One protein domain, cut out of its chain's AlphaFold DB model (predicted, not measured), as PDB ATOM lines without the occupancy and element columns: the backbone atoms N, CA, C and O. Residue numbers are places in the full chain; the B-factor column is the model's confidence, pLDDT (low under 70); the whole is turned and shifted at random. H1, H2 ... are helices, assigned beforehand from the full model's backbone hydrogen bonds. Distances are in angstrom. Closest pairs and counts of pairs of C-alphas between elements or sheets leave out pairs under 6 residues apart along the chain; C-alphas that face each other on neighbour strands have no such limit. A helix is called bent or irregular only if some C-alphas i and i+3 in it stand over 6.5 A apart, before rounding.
ATOM      1  N   GLN A 126      -0.054  27.317  23.316       53.62
ATOM      2  CA  GLN A 126       1.311  27.113  23.751       53.62
ATOM      3  C   GLN A 126       1.386  27.567  25.220       53.62
ATOM      4  O   GLN A 126       1.661  28.719  25.528       53.62
ATOM      5  N   LYS A 127       0.998  26.695  26.152       64.56
ATOM      6  CA  LYS A 127       0.985  26.994  27.579       64.56
ATOM      7  C   LYS A 127       2.419  26.819  28.050       64.56
ATOM      8  O   LYS A 127       2.982  25.734  27.927       64.56
ATOM      9  N   GLY A 128       3.029  27.888  28.556       73.94
ATOM     10  CA  GLY A 128       4.421  27.902  29.023       73.94
ATOM     11  C   GLY A 128       4.706  27.047  30.257       73.94
ATOM     12  O   GLY A 128       5.659  27.352  30.957       73.94
ATOM     13  N   GLY A 129       3.885  26.028  30.532       89.31
ATOM     14  CA  GLY A 129       3.926  25.183  31.721       89.31
ATOM     15  C   GLY A 129       3.816  25.960  33.035       89.31
ATOM     16  O   GLY A 129       3.471  27.148  33.023       89.31
ATOM     17  N   PRO A 130       4.071  25.301  34.180       93.75
ATOM     18  CA  PRO A 130       4.061  25.941  35.489       93.75
ATOM     19  C   PRO A 130       4.945  27.191  35.541       93.75
ATOM     20  O   PRO A 130       4.520  28.214  36.078       93.75
ATOM     21  N   THR A 131       6.132  27.149  34.925       95.31
ATOM     22  CA  THR A 131       7.059  28.290  34.917       95.31
ATOM     23  C   THR A 131       6.474  29.491  34.190       95.31
ATOM     24  O   THR A 131       6.443  30.602  34.715       95.31
ATOM     25  N   GLY A 132       5.990  29.269  32.970       94.50
ATOM     26  CA  GLY A 132       5.424  30.316  32.137       94.50
ATOM     27  C   GLY A 132       4.125  30.876  32.704       94.50
ATOM     28  O   GLY A 132       3.899  32.079  32.612       94.50
ATOM     29  N   TYR A 133       3.297  30.040  33.335       94.94
ATOM     30  CA  TYR A 133       2.085  30.501  34.007       94.94
ATOM     31  C   TYR A 133       2.401  31.400  35.207       94.94
ATOM     32  O   TYR A 133       1.814  32.471  35.348       94.94
ATOM     33  N   LEU A 134       3.375  31.010  36.036       96.38
ATOM     34  CA  LEU A 134       3.826  31.827  37.160       96.38
ATOM     35  C   LEU A 134       4.424  33.162  36.684       96.38
ATOM     36  O   LEU A 134       4.044  34.220  37.187       96.38
ATOM     37  N   ALA A 135       5.285  33.133  35.662       96.62
ATOM     38  CA  ALA A 135       5.821  34.343  35.040       96.62
ATOM     39  C   ALA A 135       4.701  35.240  34.482       96.62
ATOM     40  O   ALA A 135       4.720  36.455  34.666       96.62
ATOM     41  N   TRP A 136       3.672  34.655  33.862       95.44
ATOM     42  CA  TRP A 136       2.505  35.402  33.401       95.44
ATOM     43  C   TRP A 136       1.727  36.050  34.560       95.44
ATOM     44  O   TRP A 136       1.394  37.231  34.457       95.44
ATOM     45  N   LYS A 137       1.501  35.354  35.688       95.31
ATOM     46  CA  LYS A 137       0.872  35.949  36.890       95.31
ATOM     47  C   LYS A 137       1.684  37.141  37.408       95.31
ATOM     48  O   LYS A 137       1.111  38.188  37.699       95.31
ATOM     49  N   MET A 138       3.014  37.036  37.433       96.38
ATOM     50  CA  MET A 138       3.900  38.152  37.792       96.38
ATOM     51  C   MET A 138       3.738  39.350  36.853       96.38
ATOM     52  O   MET A 138       3.681  40.488  37.313       96.38
ATOM     53  N   MET A 139       3.610  39.106  35.546       95.56
ATOM     54  CA  MET A 139       3.379  40.162  34.556       95.56
ATOM     55  C   MET A 139       2.002  40.822  34.694       95.56
ATOM     56  O   MET A 139       1.882  42.017  34.428       95.56
ATOM     57  N   VAL A 140       0.960  40.070  35.066       94.44
ATOM     58  CA  VAL A 140      -0.375  40.635  35.338       94.44
ATOM     59  C   VAL A 140      -0.313  41.617  36.511       94.44
ATOM     60  O   VAL A 140      -0.904  42.688  36.425       94.44
ATOM     61  N   ASP A 141       0.491  41.312  37.532       94.62
ATOM     62  CA  ASP A 141       0.761  42.210  38.665       94.62
ATOM     63  C   ASP A 141       1.707  43.384  38.318       94.62
ATOM     64  O   ASP A 141       1.996  44.210  39.180       94.62
ATOM     65  N   GLY A 142       2.228  43.461  37.087       94.81
ATOM     66  CA  GLY A 142       3.191  44.485  36.661       94.81
ATOM     67  C   GLY A 142       4.650  44.208  37.045       94.81
ATOM     68  O   GLY A 142       5.520  45.023  36.751       94.81
ATOM     69  N   ASN A 143       4.953  43.052  37.641       96.06
ATOM     70  CA  ASN A 143       6.306  42.676  38.065       96.06
ATOM     71  C   ASN A 143       7.088  42.034  36.906       96.06
ATOM     72  O   ASN A 143       7.444  40.855  36.949       96.06
ATOM     73  N   TYR A 144       7.322  42.791  35.830       97.81
ATOM     74  CA  TYR A 144       7.915  42.256  34.600       97.81
ATOM     75  C   TYR A 144       9.358  41.790  34.800       97.81
ATOM     76  O   TYR A 144       9.691  40.665  34.434       97.81
ATOM     77  N   ARG A 145      10.204  42.617  35.423       96.81
ATOM     78  CA  ARG A 145      11.610  42.273  35.681       96.81
ATOM     79  C   ARG A 145      11.761  41.024  36.548       96.81
ATOM     80  O   ARG A 145      12.620  40.190  36.277       96.81
ATOM     81  N   ASP A 146      10.917  40.867  37.561       97.00
ATOM     82  CA  ASP A 146      10.973  39.690  38.429       97.00
ATOM     83  C   ASP A 146      10.495  38.429  37.696       97.00
ATOM     84  O   ASP A 146      11.063  37.359  37.900       97.00
ATOM     85  N   ALA A 147       9.529  38.553  36.775       97.50
ATOM     86  CA  ALA A 147       9.124  37.451  35.900       97.50
ATOM     87  C   ALA A 147      10.284  36.967  35.009       97.50
ATOM     88  O   ALA A 147      10.476  35.764  34.845       97.50
ATOM     89  N   VAL A 148      11.081  37.895  34.465       98.12
ATOM     90  CA  VAL A 148      12.281  37.584  33.667       98.12
ATOM     91  C   VAL A 148      13.314  36.848  34.515       98.12
ATOM     92  O   VAL A 148      13.748  35.749  34.162       98.12
ATOM     93  N   LYS A 149      13.648  37.418  35.678       97.69
ATOM     94  CA  LYS A 149      14.624  36.841  36.607       97.69
ATOM     95  C   LYS A 149      14.219  35.466  37.106       97.69
ATOM     96  O   LYS A 149      15.088  34.616  37.255       97.69
ATOM     97  N   LEU A 150      12.930  35.228  37.347       97.31
ATOM     98  CA  LEU A 150      12.427  33.919  37.754       97.31
ATOM     99  C   LEU A 150      12.806  32.845  36.727       97.31
ATOM    100  O   LEU A 150      13.385  31.828  37.102       97.31
ATOM    101  N   VAL A 151      12.503  33.065  35.445       97.31
ATOM    102  CA  VAL A 151      12.761  32.068  34.392       97.31
ATOM    103  C   VAL A 151      14.258  31.809  34.229       97.31
ATOM    104  O   VAL A 151      14.670  30.650  34.159       97.31
ATOM    105  N   ILE A 152      15.071  32.870  34.238       97.56
ATOM    106  CA  ILE A 152      16.536  32.770  34.179       97.56
ATOM    107  C   ILE A 152      17.065  31.989  35.385       97.56
ATOM    108  O   ILE A 152      17.740  30.977  35.215       97.56
ATOM    109  N   HIS A 153      16.677  32.384  36.597       97.19
ATOM    110  CA  HIS A 153      17.146  31.768  37.835       97.19
ATOM    111  C   HIS A 153      16.778  30.285  37.937       97.19
ATOM    112  O   HIS A 153      17.598  29.480  38.378       97.19
ATOM    113  N   LEU A 154      15.563  29.893  37.531       96.25
ATOM    114  CA  LEU A 154      15.158  28.484  37.511       96.25
ATOM    115  C   LEU A 154      16.088  27.664  36.615       96.25
ATOM    116  O   LEU A 154      16.561  26.604  37.023       96.25
ATOM    117  N   ARG A 155      16.394  28.182  35.426       94.19
ATOM    118  CA  ARG A 155      17.263  27.507  34.466       94.19
ATOM    119  C   ARG A 155      18.716  27.442  34.933       94.19
ATOM    120  O   ARG A 155      19.331  26.382  34.870       94.19
ATOM    121  N   GLU A 156      19.251  28.542  35.453       94.88
ATOM    122  CA  GLU A 156      20.604  28.602  36.023       94.88
ATOM    123  C   GLU A 156      20.763  27.703  37.256       94.88
ATOM    124  O   GLU A 156      21.844  27.175  37.505       94.88
ATOM    125  N   SER A 157      19.673  27.452  37.986       94.25
ATOM    126  CA  SER A 157      19.636  26.491  39.099       94.25
ATOM    127  C   SER A 157      19.621  25.024  38.643       94.25
ATOM    128  O   SER A 157      19.461  24.126  39.467       94.25
ATOM    129  N   GLY A 158      19.750  24.755  37.340       92.81
ATOM    130  CA  GLY A 158      19.753  23.409  36.765       92.81
ATOM    131  C   GLY A 158      18.363  22.803  36.556       92.81
ATOM    132  O   GLY A 158      18.265  21.639  36.159       92.81
ATOM    133  N   LEU A 159      17.286  23.561  36.797       94.12
ATOM    134  CA  LEU A 159      15.933  23.130  36.447       94.12
ATOM    135  C   LEU A 159      15.692  23.337  34.948       94.12
ATOM    136  O   LEU A 159      16.368  24.123  34.285       94.12
ATOM    137  N   LYS A 160      14.704  22.627  34.403       90.62
ATOM    138  CA  LYS A 160      14.361  22.677  32.977       90.62
ATOM    139  C   LYS A 160      12.992  23.327  32.785       90.62
ATOM    140  O   LYS A 160      12.010  22.602  32.629       90.62
ATOM    141  N   PRO A 161      12.898  24.669  32.840       91.75
ATOM    142  CA  PRO A 161      11.651  25.346  32.533       91.75
ATOM    143  C   PRO A 161      11.277  25.129  31.064       91.75
ATOM    144  O   PRO A 161      12.121  24.875  30.204       91.75
ATOM    145  N   GLU A 162       9.990  25.231  30.762       91.06
ATOM    146  CA  GLU A 162       9.459  24.969  29.433       91.06
ATOM    147  C   GLU A 162       9.999  25.988  28.429       91.06
ATOM    148  O   GLU A 162      10.034  27.180  28.725       91.06
ATOM    149  N   VAL A 163      10.326  25.577  27.200       91.38
ATOM    150  CA  VAL A 163      10.830  26.502  26.161       91.38
ATOM    151  C   VAL A 163       9.904  27.710  25.973       91.38
ATOM    152  O   VAL A 163      10.351  28.850  25.864       91.38
ATOM    153  N   TYR A 164       8.591  27.489  26.011       91.31
ATOM    154  CA  TYR A 164       7.621  28.569  25.856       91.31
ATOM    155  C   TYR A 164       7.558  29.520  27.070       91.31
ATOM    156  O   TYR A 164       7.170  30.677  26.923       91.31
ATOM    157  N   SER A 165       8.010  29.097  28.257       94.06
ATOM    158  CA  SER A 165       8.184  30.009  29.399       94.06
ATOM    159  C   SER A 165       9.216  31.105  29.104       94.06
ATOM    160  O   SER A 165       9.017  32.253  29.499       94.06
ATOM    161  N   CYS A 166      10.253  30.800  28.312       95.50
ATOM    162  CA  CYS A 166      11.234  31.789  27.872       95.50
ATOM    163  C   CYS A 166      10.599  32.827  26.935       95.50
ATOM    164  O   CYS A 166      10.887  34.011  27.064       95.50
ATOM    165  N   LEU A 167       9.669  32.431  26.057       95.19
ATOM    166  CA  LEU A 167       8.917  33.373  25.212       95.19
ATOM    167  C   LEU A 167       7.996  34.294  26.033       95.19
ATOM    168  O   LEU A 167       7.843  35.479  25.711       95.19
ATOM    169  N   ILE A 168       7.410  33.777  27.116       95.56
ATOM    170  CA  ILE A 168       6.642  34.591  28.069       95.56
ATOM    171  C   ILE A 168       7.572  35.586  28.777       95.56
ATOM    172  O   ILE A 168       7.265  36.777  28.809       95.56
ATOM    173  N   ALA A 169       8.740  35.148  29.250       97.44
ATOM    174  CA  ALA A 169       9.741  36.035  29.847       97.44
ATOM    175  C   ALA A 169      10.258  37.091  28.855       97.44
ATOM    176  O   ALA A 169      10.336  38.265  29.200       97.44
ATOM    177  N   MET A 170      10.499  36.741  27.588       98.19
ATOM    178  CA  MET A 170      10.821  37.719  26.539       98.19
ATOM    179  C   MET A 170       9.698  38.753  26.372       98.19
ATOM    180  O   MET A 170       9.951  39.943  26.202       98.19
ATOM    181  N   THR A 171       8.436  38.335  26.472       97.62
ATOM    182  CA  THR A 171       7.306  39.276  26.467       97.62
ATOM    183  C   THR A 171       7.343  40.210  27.682       97.62
ATOM    184  O   THR A 171       7.013  41.390  27.549       97.62
ATOM    185  N   ALA A 172       7.768  39.722  28.851       98.12
ATOM    186  CA  ALA A 172       7.985  40.553  30.033       98.12
ATOM    187  C   ALA A 172       9.111  41.578  29.815       98.12
ATOM    188  O   ALA A 172       8.902  42.748  30.124       98.12
ATOM    189  N   VAL A 173      10.236  41.194  29.193       98.56
ATOM    190  CA  VAL A 173      11.318  42.133  28.824       98.56
ATOM    191  C   VAL A 173      10.790  43.261  27.932       98.56
ATOM    192  O   VAL A 173      11.046  44.429  28.205       98.56
ATOM    193  N   VAL A 174       9.998  42.942  26.897       98.38
ATOM    194  CA  VAL A 174       9.388  43.962  26.018       98.38
ATOM    195  C   VAL A 174       8.511  44.931  26.818       98.38
ATOM    196  O   VAL A 174       8.588  46.143  26.617       98.38
ATOM    197  N   LYS A 175       7.679  44.418  27.734       98.12
ATOM    198  CA  LYS A 175       6.815  45.261  28.575       98.12
ATOM    199  C   LYS A 175       7.623  46.159  29.512       98.12
ATOM    200  O   LYS A 175       7.324  47.348  29.588       98.12
ATOM    201  N   GLU A 176       8.655  45.618  30.153       98.19
ATOM    202  CA  GLU A 176       9.555  46.372  31.029       98.19
ATOM    203  C   GLU A 176      10.279  47.483  30.260       98.19
ATOM    204  O   GLU A 176      10.234  48.642  30.665       98.19
ATOM    205  N   LEU A 177      10.870  47.168  29.100       98.12
ATOM    206  CA  LEU A 177      11.542  48.153  28.248       98.12
ATOM    207  C   LEU A 177      10.585  49.254  27.776       98.12
ATOM    208  O   LEU A 177      10.970  50.420  27.711       98.12
ATOM    209  N   ASN A 178       9.332  48.916  27.468       97.38
ATOM    210  CA  ASN A 178       8.328  49.897  27.065       97.38
ATOM    211  C   ASN A 178       7.945  50.849  28.212       97.38
ATOM    212  O   ASN A 178       7.899  52.066  28.010       97.38
ATOM    213  N   GLU A 179       7.681  50.326  29.414       97.25
ATOM    214  CA  GLU A 179       7.394  51.166  30.586       97.25
ATOM    215  C   GLU A 179       8.609  52.010  30.981       97.25
ATOM    216  O   GLU A 179       8.476  53.214  31.219       97.25
ATOM    217  N   PHE A 180       9.808  51.431  30.915       96.50
ATOM    218  CA  PHE A 180      11.061  52.149  31.102       96.50
ATOM    219  C   PHE A 180      11.226  53.290  30.086       96.50
ATOM    220  O   PHE A 180      11.490  54.431  30.468       96.50
ATOM    221  N   ALA A 181      10.975  53.046  28.796       95.19
ATOM    222  CA  ALA A 181      11.053  54.070  27.754       95.19
ATOM    223  C   ALA A 181      10.019  55.196  27.948       95.19
ATOM    224  O   ALA A 181      10.284  56.359  27.624       95.19
ATOM    225  N   LYS A 182       8.823  54.885  28.468       96.00
ATOM    226  CA  LYS A 182       7.819  55.897  28.843       96.00
ATOM    227  C   LYS A 182       8.288  56.726  30.040       96.00
ATOM    228  O   LYS A 182       8.178  57.953  29.999       96.00
ATOM    229  N   ALA A 183       8.817  56.078  31.077       95.88
ATOM    230  CA  ALA A 183       9.347  56.745  32.262       95.88
ATOM    231  C   ALA A 183      10.522  57.669  31.905       95.88
ATOM    232  O   ALA A 183      10.520  58.842  32.278       95.88
ATOM    233  N   LEU A 184      11.459  57.194  31.081       94.06
ATOM    234  CA  LEU A 184      12.610  57.971  30.623       94.06
ATOM    235  C   LEU A 184      12.197  59.194  29.791       94.06
ATOM    236  O   LEU A 184      12.763  60.274  29.955       94.06
ATOM    237  N   ARG A 185      11.178  59.068  28.927       93.44
ATOM    238  CA  ARG A 185      10.621  60.216  28.186       93.44
ATOM    239  C   ARG A 185      10.041  61.280  29.118       93.44
ATOM    240  O   ARG A 185      10.278  62.463  28.886       93.44
ATOM    241  N   LYS A 186       9.326  60.875  30.174       94.94
ATOM    242  CA  LYS A 186       8.805  61.804  31.194       94.94
ATOM    243  C   LYS A 186       9.936  62.481  31.967       94.94
ATOM    244  O   LYS A 186       9.918  63.699  32.097       94.94
ATOM    245  N   LEU A 187      10.943  61.716  32.394       93.31
ATOM    246  CA  LEU A 187      12.120  62.230  33.101       93.31
ATOM    247  C   LEU A 187      12.862  63.288  32.271       93.31
ATOM    248  O   LEU A 187      13.094  64.400  32.739       93.31
ATOM    249  N   LYS A 188      13.142  62.984  30.996       90.31
ATOM    250  CA  LYS A 188      13.739  63.941  30.048       90.31
ATOM    251  C   LYS A 188      12.848  65.169  29.833       90.31
ATOM    252  O   LYS A 188      13.363  66.265  29.639       90.31
ATOM    253  N   GLY A 189      11.526  65.000  29.863       92.12
ATOM    254  CA  GLY A 189      10.567  66.106  29.829       92.12
ATOM    255  C   GLY A 189      10.716  67.044  31.026       92.12
ATOM    256  O   GLY A 189      10.841  68.249  30.827       92.12
ATOM    257  N   PHE A 190      10.785  66.500  32.245       92.06
ATOM    258  CA  PHE A 190      10.967  67.294  33.464       92.06
ATOM    259  C   PHE A 190      12.284  68.069  33.474       92.06
ATOM    260  O   PHE A 190      12.277  69.255  33.815       92.06
ATOM    261  N   ALA A 191      13.377  67.436  33.034       91.06
ATOM    262  CA  ALA A 191      14.675  68.092  32.897       91.06
ATOM    263  C   ALA A 191      14.607  69.266  31.906       91.06
ATOM    264  O   ALA A 191      15.014  70.376  32.229       91.06
ATOM    265  N   LYS A 192      13.980  69.070  30.736       90.06
ATOM    266  CA  LYS A 192      13.790  70.139  29.736       90.06
ATOM    267  C   LYS A 192      12.953  71.312  30.247       90.06
ATOM    268  O   LYS A 192      13.185  72.443  29.840       90.06
ATOM    269  N   THR A 193      11.972  71.051  31.109       93.19
ATOM    270  CA  THR A 193      11.150  72.101  31.734       93.19
ATOM    271  C   THR A 193      11.808  72.752  32.954       93.19
ATOM    272  O   THR A 193      11.207  73.637  33.554       93.19
ATOM    273  N   GLY A 194      13.010  72.312  33.348       89.81
ATOM    274  CA  GLY A 194      13.734  72.828  34.512       89.81
ATOM    275  C   GLY A 194      13.135  72.433  35.866       89.81
ATOM    276  O   GLY A 194      13.489  73.022  36.881       89.81
ATOM    277  N   VAL A 195      12.222  71.453  35.901       92.19
ATOM    278  CA  VAL A 195      11.609  70.947  37.148       92.19
ATOM    279  C   VAL A 195      12.616  70.125  37.954       92.19
ATOM    280  O   VAL A 195      12.558  70.090  39.180       92.19
ATOM    281  N   ILE A 196      13.545  69.475  37.258       90.75
ATOM    282  CA  ILE A 196      14.684  68.762  37.834       90.75
ATOM    283  C   ILE A 196      15.969  69.235  37.156       90.75
ATOM    284  O   ILE A 196      15.923  69.759  36.040       90.75
ATOM    285  N   ALA A 197      17.107  69.022  37.819       87.69
ATOM    286  CA  ALA A 197      18.413  69.211  37.202       87.69
ATOM    287  C   ALA A 197      18.598  68.265  36.002       87.69
ATOM    288  O   ALA A 197      17.959  67.210  35.917       87.69
ATOM    289  N   GLU A 198      19.474  68.646  35.073       89.06
ATOM    290  CA  GLU A 198      19.880  67.754  33.990       89.06
ATOM    291  C   GLU A 198      20.512  66.475  34.548       89.06
ATOM    292  O   GLU A 198      21.128  66.476  35.615       89.06
ATOM    293  N   LEU A 199      20.331  65.372  33.821       89.25
ATOM    294  CA  LEU A 199      20.913  64.091  34.200       89.25
ATOM    295  C   LEU A 199      22.429  64.170  34.016       89.25
ATOM    296  O   LEU A 199      22.906  64.377  32.900       89.25
ATOM    297  N   ASP A 200      23.169  63.993  35.104       91.00
ATOM    298  CA  ASP A 200      24.623  63.872  35.047       91.00
ATOM    299  C   ASP A 200      25.068  62.547  34.394       91.00
ATOM    300  O   ASP A 200      24.273  61.650  34.094       91.00
ATOM    301  N   ALA A 201      26.376  62.426  34.163       92.69
ATOM    302  CA  ALA A 201      26.968  61.257  33.521       92.69
ATOM    303  C   ALA A 201      26.740  59.949  34.305       92.69
ATOM    304  O   ALA A 201      26.615  58.888  33.696       92.69
ATOM    305  N   GLU A 202      26.664  60.012  35.637       94.81
ATOM    306  CA  GLU A 202      26.427  58.837  36.478       94.81
ATOM    307  C   GLU A 202      24.987  58.334  36.315       94.81
ATOM    308  O   GLU A 202      24.764  57.152  36.048       94.81
ATOM    309  N   ASN A 203      24.012  59.242  36.369       91.88
ATOM    310  CA  ASN A 203      22.605  58.934  36.135       91.88
ATOM    311  C   ASN A 203      22.381  58.344  34.738       91.88
ATOM    312  O   ASN A 203      21.665  57.351  34.594       91.88
ATOM    313  N   VAL A 204      23.012  58.922  33.709       92.56
ATOM    314  CA  VAL A 204      22.954  58.389  32.340       92.56
ATOM    315  C   VAL A 204      23.535  56.974  32.285       92.56
ATOM    316  O   VAL A 204      22.880  56.079  31.754       92.56
ATOM    317  N   SER A 205      24.693  56.740  32.908       95.19
ATOM    318  CA  SER A 205      25.327  55.417  32.941       95.19
ATOM    319  C   SER A 205      24.448  54.354  33.612       95.19
ATOM    320  O   SER A 205      24.336  53.237  33.107       95.19
ATOM    321  N   ILE A 206      23.769  54.688  34.716       96.06
ATOM    322  CA  ILE A 206      22.858  53.762  35.409       96.06
ATOM    323  C   ILE A 206      21.637  53.430  34.537       96.06
ATOM    324  O   ILE A 206      21.228  52.269  34.464       96.06
ATOM    325  N   ILE A 207      21.067  54.432  33.859       94.94
ATOM    326  CA  ILE A 207      19.928  54.271  32.940       94.94
ATOM    327  C   ILE A 207      20.309  53.357  31.768       94.94
ATOM    328  O   ILE A 207      19.568  52.425  31.447       94.94
ATOM    329  N   GLU A 208      21.463  53.599  31.147       94.25
ATOM    330  CA  GLU A 208      21.972  52.789  30.036       94.25
ATOM    331  C   GLU A 208      22.275  51.359  30.480       94.25
ATOM    332  O   GLU A 208      21.891  50.408  29.798       94.25
ATOM    333  N   LYS A 209      22.883  51.189  31.660       96.75
ATOM    334  CA  LYS A 209      23.144  49.869  32.235       96.75
ATOM    335  C   LYS A 209      21.854  49.088  32.465       96.75
ATOM    336  O   LYS A 209      21.773  47.936  32.061       96.75
ATOM    337  N   TYR A 210      20.827  49.713  33.044       96.94
ATOM    338  CA  TYR A 210      19.535  49.057  33.255       96.94
ATOM    339  C   TYR A 210      18.917  48.551  31.945       96.94
ATOM    340  O   TYR A 210      18.454  47.413  31.869       96.94
ATOM    341  N   GLN A 211      18.933  49.385  30.901       96.88
ATOM    342  CA  GLN A 211      18.415  49.013  29.586       96.88
ATOM    343  C   GLN A 211      19.243  47.893  28.941       96.88
ATOM    344  O   GLN A 211      18.671  46.950  28.393       96.88
ATOM    345  N   SER A 212      20.573  47.981  29.028       97.12
ATOM    346  CA  SER A 212      21.494  46.972  28.502       97.12
ATOM    347  C   SER A 212      21.330  45.624  29.204       97.12
ATOM    348  O   SER A 212      21.308  44.598  28.529       97.12
ATOM    349  N   ASP A 213      21.181  45.613  30.529       97.94
ATOM    350  CA  ASP A 213      20.970  44.390  31.311       97.94
ATOM    351  C   ASP A 213      19.655  43.701  30.892       97.94
ATOM    352  O   ASP A 213      19.636  42.500  30.638       97.94
ATOM    353  N   LEU A 214      18.566  44.462  30.710       97.44
ATOM    354  CA  LEU A 214      17.289  43.916  30.226       97.44
ATOM    355  C   LEU A 214      17.374  43.351  28.802       97.44
ATOM    356  O   LEU A 214      16.771  42.318  28.506       97.44
ATOM    357  N   LEU A 215      18.103  44.022  27.909       98.12
ATOM    358  CA  LEU A 215      18.344  43.513  26.559       98.12
ATOM    359  C   LEU A 215      19.175  42.228  26.595       98.12
ATOM    360  O   LEU A 215      18.851  41.282  25.880       98.12
ATOM    361  N   ALA A 216      20.205  42.172  27.443       98.25
ATOM    362  CA  ALA A 216      21.029  40.985  27.623       98.25
ATOM    363  C   ALA A 216      20.200  39.793  28.127       98.25
ATOM    364  O   ALA A 216      20.307  38.704  27.560       98.25
ATOM    365  N   ASP A 217      19.308  40.009  29.099       98.38
ATOM    366  CA  ASP A 217      18.353  38.996  29.563       98.38
ATOM    367  C   ASP A 217      17.462  38.499  28.410       98.38
ATOM    368  O   ASP A 217      17.297  37.295  28.203       98.38
ATOM    369  N   GLY A 218      16.922  39.421  27.604       97.94
ATOM    370  CA  GLY A 218      16.102  39.097  26.433       97.94
ATOM    371  C   GLY A 218      16.846  38.283  25.369       97.94
ATOM    372  O   GLY A 218      16.303  37.308  24.841       97.94
ATOM    373  N   VAL A 219      18.104  38.631  25.089       98.00
ATOM    374  CA  VAL A 219      18.981  37.886  24.173       98.00
ATOM    375  C   VAL A 219      19.316  36.508  24.745       98.00
ATOM    376  O   VAL A 219      19.247  35.514  24.020       98.00
ATOM    377  N   CYS A 220      19.608  36.414  26.041       97.56
ATOM    378  CA  CYS A 220      19.880  35.147  26.713       97.56
ATOM    379  C   CYS A 220      18.686  34.189  26.583       97.56
ATOM    380  O   CYS A 220      18.840  33.073  26.078       97.56
ATOM    381  N   LEU A 221      17.479  34.662  26.909       97.75
ATOM    382  CA  LEU A 221      16.232  33.912  26.732       97.75
ATOM    383  C   LEU A 221      16.013  33.494  25.272       97.75
ATOM    384  O   LEU A 221      15.608  32.361  25.011       97.75
ATOM    385  N   SER A 222      16.310  34.376  24.313       97.06
ATOM    386  CA  SER A 222      16.168  34.071  22.884       97.06
ATOM    387  C   SER A 222      17.076  32.918  22.448       97.06
ATOM    388  O   SER A 222      16.645  32.032  21.709       97.06
ATOM    389  N   SER A 223      18.313  32.887  22.959       96.56
ATOM    390  CA  SER A 223      19.295  31.853  22.631       96.56
ATOM    391  C   SER A 223      18.842  30.475  23.109       96.56
ATOM    392  O   SER A 223      18.956  29.498  22.373       96.56
ATOM    393  N   TRP A 224      18.231  30.410  24.291       95.38
ATOM    394  CA  TRP A 224      17.649  29.192  24.841       95.38
ATOM    395  C   TRP A 224      16.476  28.676  24.010       95.38
ATOM    396  O   TRP A 224      16.408  27.482  23.721       95.38
ATOM    397  N   VAL A 225      15.586  29.568  23.559       94.38
ATOM    398  CA  VAL A 225      14.468  29.180  22.685       94.38
ATOM    399  C   VAL A 225      14.968  28.665  21.339       94.38
ATOM    400  O   VAL A 225      14.414  27.700  20.825       94.38
ATOM    401  N   ILE A 226      16.011  29.266  20.769       93.69
ATOM    402  CA  ILE A 226      16.573  28.820  19.486       93.69
ATOM    403  C   ILE A 226      17.299  27.474  19.629       93.69
ATOM    404  O   ILE A 226      17.195  26.632  18.745       93.69
ATOM    405  N   GLN A 227      18.021  27.251  20.730       92.94
ATOM    406  CA  GLN A 227      18.791  26.019  20.945       92.94
ATOM    407  C   GLN A 227      17.914  24.798  21.253       92.94
ATOM    408  O   GLN A 227      18.241  23.691  20.833       92.94
ATOM    409  N   GLU A 228      16.825  24.985  22.000       89.25
ATOM    410  CA  GLU A 228      15.992  23.880  22.505       89.25
ATOM    411  C   GLU A 228      14.599  23.817  21.875       89.25
ATOM    412  O   GLU A 228      13.897  22.811  22.001       89.25
ATOM    413  N   GLY A 229      14.163  24.900  21.237       85.31
ATOM    414  CA  GLY A 229      12.847  25.013  20.630       85.31
ATOM    415  C   GLY A 229      12.776  24.457  19.215       85.31
ATOM    416  O   GLY A 229      13.772  24.175  18.554       85.31
ATOM    417  N   SER A 230      11.546  24.321  18.722       87.31
ATOM    418  CA  SER A 230      11.303  23.982  17.325       87.31
ATOM    419  C   SER A 230      11.542  25.199  16.418       87.31
ATOM    420  O   SER A 230      11.203  26.319  16.810       87.31
ATOM    421  N   PRO A 231      12.000  25.006  15.165       88.62
ATOM    422  CA  PRO A 231      12.176  26.096  14.197       88.62
ATOM    423  C   PRO A 231      10.923  26.957  13.966       88.62
ATOM    424  O   PRO A 231      11.026  28.134  13.633       88.62
ATOM    425  N   SER A 232       9.727  26.407  14.208       88.62
ATOM    426  CA  SER A 232       8.461  27.152  14.165       88.62
ATOM    427  C   SER A 232       8.382  28.318  15.160       88.62
ATOM    428  O   SER A 232       7.573  29.224  14.971       88.62
ATOM    429  N   LEU A 233       9.214  28.327  16.207       90.12
ATOM    430  CA  LEU A 233       9.272  29.407  17.192       90.12
ATOM    431  C   LEU A 233      10.209  30.546  16.777       90.12
ATOM    432  O   LEU A 233      10.101  31.634  17.338       90.12
ATOM    433  N   TYR A 234      11.095  30.351  15.794       92.75
ATOM    434  CA  TYR A 234      12.136  31.336  15.461       92.75
ATOM    435  C   TYR A 234      11.540  32.670  15.010       92.75
ATOM    436  O   TYR A 234      11.960  33.729  15.469       92.75
ATOM    437  N   GLY A 235      10.477  32.636  14.202       92.75
ATOM    438  CA  GLY A 235       9.766  33.853  13.811       92.75
ATOM    439  C   GLY A 235       9.162  34.612  14.999       92.75
ATOM    440  O   GLY A 235       9.084  35.837  14.975       92.75
ATOM    441  N   VAL A 236       8.732  33.918  16.056       93.25
ATOM    442  CA  VAL A 236       8.231  34.562  17.284       93.25
ATOM    443  C   VAL A 236       9.390  35.136  18.099       93.25
ATOM    444  O   VAL A 236       9.274  36.238  18.626       93.25
ATOM    445  N   VAL A 237      10.524  34.435  18.167       95.88
ATOM    446  CA  VAL A 237      11.737  34.921  18.841       95.88
ATOM    447  C   VAL A 237      12.218  36.234  18.222       95.88
ATOM    448  O   VAL A 237      12.390  37.217  18.946       95.88
ATOM    449  N   HIS A 238      12.378  36.282  16.898       97.00
ATOM    450  CA  HIS A 238      12.849  37.486  16.210       97.00
ATOM    451  C   HIS A 238      11.856  38.647  16.310       97.00
ATOM    452  O   HIS A 238      12.276  39.784  16.495       97.00
ATOM    453  N   GLU A 239      10.548  38.377  16.298       95.75
ATOM    454  CA  GLU A 239       9.529  39.403  16.556       95.75
ATOM    455  C   GLU A 239       9.669  40.005  17.966       95.75
ATOM    456  O   GLU A 239       9.597  41.222  18.145       95.75
ATOM    457  N   ARG A 240       9.911  39.171  18.986       96.81
ATOM    458  CA  ARG A 240      10.122  39.659  20.356       96.81
ATOM    459  C   ARG A 240      11.410  40.462  20.477       96.81
ATOM    460  O   ARG A 240      11.374  41.525  21.088       96.81
ATOM    461  N   LEU A 241      12.508  40.006  19.874       97.94
ATOM    462  CA  LEU A 241      13.768  40.755  19.841       97.94
ATOM    463  C   LEU A 241      13.607  42.097  19.112       97.94
ATOM    464  O   LEU A 241      14.061  43.119  19.619       97.94
ATOM    465  N   LEU A 242      12.906  42.120  17.976       97.69
ATOM    466  CA  LEU A 242      12.575  43.349  17.254       97.69
ATOM    467  C   LEU A 242      11.847  44.341  18.171       97.69
ATOM    468  O   LEU A 242      12.263  45.492  18.292       97.69
ATOM    469  N   ALA A 243      10.801  43.887  18.865       97.56
ATOM    470  CA  ALA A 243      10.052  44.724  19.796       97.56
ATOM    471  C   ALA A 243      10.922  45.247  20.958       97.56
ATOM    472  O   ALA A 243      10.777  46.407  21.347       97.56
ATOM    473  N   MET A 244      11.843  44.431  21.490       98.31
ATOM    474  CA  MET A 244      12.798  44.864  22.521       98.31
ATOM    475  C   MET A 244      13.707  45.982  22.010       98.31
ATOM    476  O   MET A 244      13.798  47.029  22.650       98.31
ATOM    477  N   TYR A 245      14.334  45.798  20.844       98.12
ATOM    478  CA  TYR A 245      15.240  46.795  20.272       98.12
ATOM    479  C   TYR A 245      14.517  48.085  19.880       98.12
ATOM    480  O   TYR A 245      15.049  49.170  20.105       98.12
ATOM    481  N   ILE A 246      13.274  47.996  19.393       96.50
ATOM    482  CA  ILE A 246      12.421  49.170  19.168       96.50
ATOM    483  C   ILE A 246      12.174  49.920  20.483       96.50
ATOM    484  O   ILE A 246      12.360  51.135  20.532       96.50
ATOM    485  N   CYS A 247      11.793  49.221  21.560       96.25
ATOM    486  CA  CYS A 247      11.554  49.855  22.862       96.25
ATOM    487  C   CYS A 247      12.829  50.468  23.452       96.25
ATOM    488  O   CYS A 247      12.765  51.515  24.098       96.25
ATOM    489  N   ALA A 248      13.983  49.841  23.216       95.25
ATOM    490  CA  ALA A 248      15.271  50.362  23.646       95.25
ATOM    491  C   ALA A 248      15.771  51.538  22.787       95.25
ATOM    492  O   ALA A 248      16.589  52.331  23.246       95.25
ATOM    493  N   GLY A 249      15.247  51.690  21.568       94.06
ATOM    494  CA  GLY A 249      15.713  52.681  20.604       94.06
ATOM    495  C   GLY A 249      16.991  52.263  19.873       94.06
ATOM    496  O   GLY A 249      17.711  53.137  19.406       94.06
ATOM    497  N   CYS A 250      17.275  50.962  19.761       94.38
ATOM    498  CA  CYS A 250      18.437  50.393  19.070       94.38
ATOM    499  C   CYS A 250      18.093  50.093  17.601       94.38
ATOM    500  O   CYS A 250      17.659  48.991  17.266       94.38
ATOM    501  N   GLY A 251      18.256  51.080  16.714       94.69
ATOM    502  CA  GLY A 251      17.780  50.985  15.329       94.69
ATOM    503  C   GLY A 251      18.464  49.894  14.499       94.69
ATOM    504  O   GLY A 251      17.786  49.122  13.829       94.69
ATOM    505  N   LEU A 252      19.795  49.787  14.583       94.50
ATOM    506  CA  LEU A 252      20.567  48.801  13.811       94.50
ATOM    507  C   LEU A 252      20.241  47.357  14.221       94.50
ATOM    508  O   LEU A 252      20.089  46.484  13.367       94.50
ATOM    509  N   ASP A 253      20.089  47.105  15.522       96.62
ATOM    510  CA  ASP A 253      19.722  45.783  16.027       96.62
ATOM    511  C   ASP A 253      18.280  45.419  15.661       96.62
ATOM    512  O   ASP A 253      18.007  44.279  15.283       96.62
ATOM    513  N   ALA A 254      17.365  46.393  15.700       96.62
ATOM    514  CA  ALA A 254      15.994  46.218  15.237       96.62
ATOM    515  C   ALA A 254      15.939  45.902  13.731       96.62
ATOM    516  O   ALA A 254      15.265  44.956  13.325       96.62
ATOM    517  N   GLU A 255      16.701  46.624  12.902       96.12
ATOM    518  CA  GLU A 255      16.821  46.341  11.467       96.12
ATOM    519  C   GLU A 255      17.325  44.917  11.221       96.12
ATOM    520  O   GLU A 255      16.760  44.183  10.409       96.12
ATOM    521  N   ARG A 256      18.343  44.483  11.972       96.38
ATOM    522  CA  ARG A 256      18.835  43.107  11.889       96.38
ATOM    523  C   ARG A 256      17.724  42.093  12.172       96.38
ATOM    524  O   ARG A 256      17.621  41.111  11.445       96.38
ATOM    525  N   GLN A 257      16.871  42.317  13.174       96.69
ATOM    526  CA  GLN A 257      15.772  41.386  13.459       96.69
ATOM    527  C   GLN A 257      14.710  41.347  12.352       96.69
ATOM    528  O   GLN A 257      14.177  40.272  12.091       96.69
ATOM    529  N   LEU A 258      14.443  42.456  11.651       95.81
ATOM    530  CA  LEU A 258      13.573  42.443  10.462       95.81
ATOM    531  C   LEU A 258      14.129  41.515   9.369       95.81
ATOM    532  O   LEU A 258      13.376  40.762   8.748       95.81
ATOM    533  N   TRP A 259      15.449  41.526   9.165       95.12
ATOM    534  CA  TRP A 259      16.109  40.612   8.231       95.12
ATOM    535  C   TRP A 259      16.006  39.151   8.672       95.12
ATOM    536  O   TRP A 259      15.628  38.307   7.860       95.12
ATOM    537  N   GLU A 260      16.281  38.851   9.941       95.75
ATOM    538  CA  GLU A 260      16.171  37.486  10.474       95.75
ATOM    539  C   GLU A 260      14.729  36.953  10.375       95.75
ATOM    540  O   GLU A 260      14.518  35.818   9.951       95.75
ATOM    541  N   MET A 261      13.718  37.788  10.662       94.44
ATOM    542  CA  MET A 261      12.303  37.440  10.464       94.44
ATOM    543  C   MET A 261      12.016  37.047   9.012       94.44
ATOM    544  O   MET A 261      11.407  36.004   8.758       94.44
ATOM    545  N   LYS A 262      12.511  37.836   8.052       92.81
ATOM    546  CA  LYS A 262      12.345  37.556   6.624       92.81
ATOM    547  C   LYS A 262      13.000  36.234   6.216       92.81
ATOM    548  O   LYS A 262      12.412  35.491   5.431       92.81
ATOM    549  N   LEU A 263      14.181  35.917   6.755       93.25
ATOM    550  CA  LEU A 263      14.883  34.656   6.479       93.25
ATOM    551  C   LEU A 263      14.104  33.431   6.968       93.25
ATOM    552  O   LEU A 263      14.115  32.398   6.303       93.25
ATOM    553  N   VAL A 264      13.382  33.552   8.085       93.19
ATOM    554  CA  VAL A 264      12.521  32.477   8.611       93.19
ATOM    555  C   VAL A 264      11.097  32.504   8.041       93.19
ATOM    556  O   VAL A 264      10.212  31.824   8.556       93.19
ATOM    557  N   GLY A 265      10.864  33.270   6.969       89.56
ATOM    558  CA  GLY A 265       9.588  33.314   6.251       89.56
ATOM    559  C   GLY A 265       8.479  34.089   6.966       89.56
ATOM    560  O   GLY A 265       7.305  33.879   6.667       89.56
ATOM    561  N   LYS A 266       8.830  34.970   7.910       88.94
ATOM    562  CA  LYS A 266       7.882  35.825   8.627       88.94
ATOM    563  C   LYS A 266       8.038  37.276   8.187       88.94
ATOM    564  O   LYS A 266       9.103  37.866   8.328       88.94
ATOM    565  N   GLU A 267       6.965  37.858   7.671       88.69
ATOM    566  CA  GLU A 267       6.957  39.255   7.245       88.69
ATOM    567  C   GLU A 267       6.497  40.163   8.390       88.69
ATOM    568  O   GLU A 267       5.576  39.826   9.133       88.69
ATOM    569  N   ALA A 268       7.189  41.287   8.566       88.12
ATOM    570  CA  ALA A 268       6.814  42.318   9.523       88.12
ATOM    571  C   ALA A 268       5.854  43.325   8.875       88.12
ATOM    572  O   ALA A 268       5.946  43.595   7.676       88.12
ATOM    573  N   ASP A 269       4.982  43.925   9.682       89.62
ATOM    574  CA  ASP A 269       4.082  44.979   9.222       89.62
ATOM    575  C   ASP A 269       4.863  46.204   8.730       89.62
ATOM    576  O   ASP A 269       5.918  46.549   9.273       89.62
ATOM    577  N   ARG A 270       4.327  46.908   7.721       90.25
ATOM    578  CA  ARG A 270       4.952  48.125   7.163       90.25
ATOM    579  C   ARG A 270       5.271  49.154   8.254       90.25
ATOM    580  O   ARG A 270       6.355  49.730   8.238       90.25
ATOM    581  N   ASP A 271       4.374  49.317   9.220       92.31
ATOM    582  CA  ASP A 271       4.537  50.264  10.323       92.31
ATOM    583  C   ASP A 271       5.806  49.984  11.149       92.31
ATOM    584  O   ASP A 271       6.463  50.914  11.617       92.31
ATOM    585  N   LEU A 272       6.206  48.712  11.292       92.62
ATOM    586  CA  LEU A 272       7.434  48.347  12.003       92.62
ATOM    587  C   LEU A 272       8.687  48.791  11.239       92.62
ATOM    588  O   LEU A 272       9.638  49.256  11.867       92.62
ATOM    589  N   TYR A 273       8.687  48.716   9.904       92.56
ATOM    590  CA  TYR A 273       9.788  49.242   9.088       92.56
ATOM    591  C   TYR A 273       9.929  50.758   9.251       92.56
ATOM    592  O   TYR A 273      11.041  51.249   9.458       92.56
ATOM    593  N   ASP A 274       8.815  51.494   9.223       95.06
ATOM    594  CA  ASP A 274       8.818  52.951   9.389       95.06
ATOM    595  C   ASP A 274       9.331  53.363  10.780       95.06
ATOM    596  O   ASP A 274      10.128  54.299  10.902       95.06
ATOM    597  N   ILE A 275       8.949  52.625  11.830       95.19
ATOM    598  CA  ILE A 275       9.456  52.833  13.195       95.19
ATOM    599  C   ILE A 275      10.972  52.605  13.262       95.19
ATOM    600  O   ILE A 275      11.690  53.449  13.799       95.19
ATOM    601  N   VAL A 276      11.478  51.497  12.709       95.81
ATOM    602  CA  VAL A 276      12.919  51.194  12.716       95.81
ATOM    603  C   VAL A 276      13.708  52.261  11.955       95.81
ATOM    604  O   VAL A 276      14.714  52.761  12.463       95.81
ATOM    605  N   LEU A 277      13.220  52.692  10.788       94.56
ATOM    606  CA  LEU A 277      13.831  53.775  10.013       94.56
ATOM    607  C   LEU A 277      13.874  55.091  10.798       94.56
ATOM    608  O   LEU A 277      14.906  55.771  10.804       94.56
ATOM    609  N   ALA A 278      12.789  55.446  11.492       94.62
ATOM    610  CA  ALA A 278      12.732  56.648  12.318       94.62
ATOM    611  C   ALA A 278      13.750  56.601  13.472       94.62
ATOM    612  O   ALA A 278      14.441  57.595  13.725       94.62
ATOM    613  N   ILE A 279      13.895  55.447  14.134       93.62
ATOM    614  CA  ILE A 279      14.898  55.242  15.188       93.62
ATOM    615  C   ILE A 279      16.309  55.421  14.612       93.62
ATOM    616  O   ILE A 279      17.062  56.258  15.119       93.62
ATOM    617  N   CYS A 280      16.646  54.732  13.515       92.88
ATOM    618  CA  CYS A 280      17.949  54.848  12.850       92.88
ATOM    619  C   CYS A 280      18.276  56.297  12.452       92.88
ATOM    620  O   CYS A 280      19.396  56.774  12.659       92.88
ATOM    621  N   ALA A 281      17.298  57.029  11.910       92.00
ATOM    622  CA  ALA A 281      17.468  58.429  11.535       92.00
ATOM    623  C   ALA A 281      17.727  59.336  12.751       92.00
ATOM    624  O   ALA A 281      18.520  60.275  12.659       92.00
ATOM    625  N   SER A 282      17.090  59.053  13.892       86.94
ATOM    626  CA  SER A 282      17.280  59.820  15.127       86.94
ATOM    627  C   SER A 282      18.661  59.602  15.756       86.94
ATOM    628  O   SER A 282      19.289  60.573  16.176       86.94
ATOM    629  N   GLN A 283      19.183  58.370  15.730       79.81
ATOM    630  CA  GLN A 283      20.503  58.031  16.279       79.81
ATOM    631  C   GLN A 283      21.660  58.628  15.466       79.81
ATOM    632  O   GLN A 283      22.680  59.022  16.027       79.81
ATOM    633  N   ARG A 284      21.513  58.755  14.140       59.97
ATOM    634  CA  ARG A 284      22.540  59.398  13.298       59.97
ATOM    635  C   ARG A 284      22.712  60.892  13.582       59.97
ATOM    636  O   ARG A 284      23.777  61.428  13.305       59.97
ATOM    637  N   ARG A 285      21.693  61.565  14.126       46.59
ATOM    638  CA  ARG A 285      21.737  63.007  14.431       46.59
ATOM    639  C   ARG A 285      22.403  63.342  15.768       46.59
ATOM    640  O   ARG A 285      22.697  64.504  15.990       46.59
ATOM    641  N   SER A 286      22.638  62.364  16.643       44.41
ATOM    642  CA  SER A 286      23.331  62.552  17.931       44.41
ATOM    643  C   SER A 286      24.853  62.355  17.863       44.41
ATOM    644  O   SER A 286      25.517  62.457  18.889       44.41
ATOM    645  N   VAL A 287      25.405  62.055  16.679       38.94
ATOM    646  CA  VAL A 287      26.847  61.827  16.432       38.94
ATOM    647  C   VAL A 287      27.453  62.939  15.542       38.94
ATOM    648  O   VAL A 287      28.544  62.790  15.000       38.94
ATOM    649  N   GLN A 288      26.750  64.064  15.379       27.53
ATOM    650  CA  GLN A 288      27.224  65.282  14.702       27.53
ATOM    651  C   GLN A 288      27.164  66.464  15.660       27.53
ATOM    652  O   GLN A 288      28.063  67.325  15.551       27.53
TER     653      GLN A 288
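What this domain is: This is residues 126 to 288 of the 288 residues of an uncharacterized protein of Hevea brasiliensis (UniProt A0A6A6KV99). Seven helices form an up-and-down bundle, layered from the H1-H2 hairpin at one end through the long H3-H4 hairpin and H5 to the H6-H7 hairpin at the other. H3 and H4 make the length, and residues 200 to 206 stick out. The printed part has 163 residues, seven named helices, H1 to H7 in chain order, and no named strand: all helix. It is compact, with a radius of gyration of the C-alphas of 17.0 A and spans of 49 by 33 by 23 A.

Where its parts are: H1, residues 129 to 140, begins at C-alpha 129 (3.926, 25.183, 31.721). H2 is 144 to 156, H3 163 to 192 at 43.9 A, H4 201 to 228 at 40.5 A, H5 231 to 248 at 26.2 A, and H6 251 to 263. H7, 270 to 284, ends at C-alpha 284 (22.540, 59.398, 13.298). H5 is only just irregular: C-alphas 232 and 235 are 6.8 A apart.

How they stand to each other: Closest C-alphas are quoted. H1 touches H2 (Ala 135 and Ala 147, 4.6 A), opposite ways at a shallow 23 degrees. H3, residues 163 to 177 alone, touches H4 (Met 170 and Gly 218, 5.5 A), opposite ways. H3 residues 167 to 181 alone touch H5 (Val 174 and Met 244, 5.0 A), the same way. H5 touches H6 (Leu 242 and Ala 254, 4.9 A). H6 touches H7 (Gly 251 and Cys 280, 4.6 A). H1 and H7 are apart. O i to N i+4 pairs are all within hydrogen-bond range in H1, H2, H4, H6 and H7, 25 of 26 in H3, 12 of 14 in H5.

The domain as a whole: The farthest C-alphas, Gly 194 and Ser 230, are 51.8 A apart. The printed part has no cut, and no link is long. Residues 126 to 127 and 284 to 288 are under pLDDT 70.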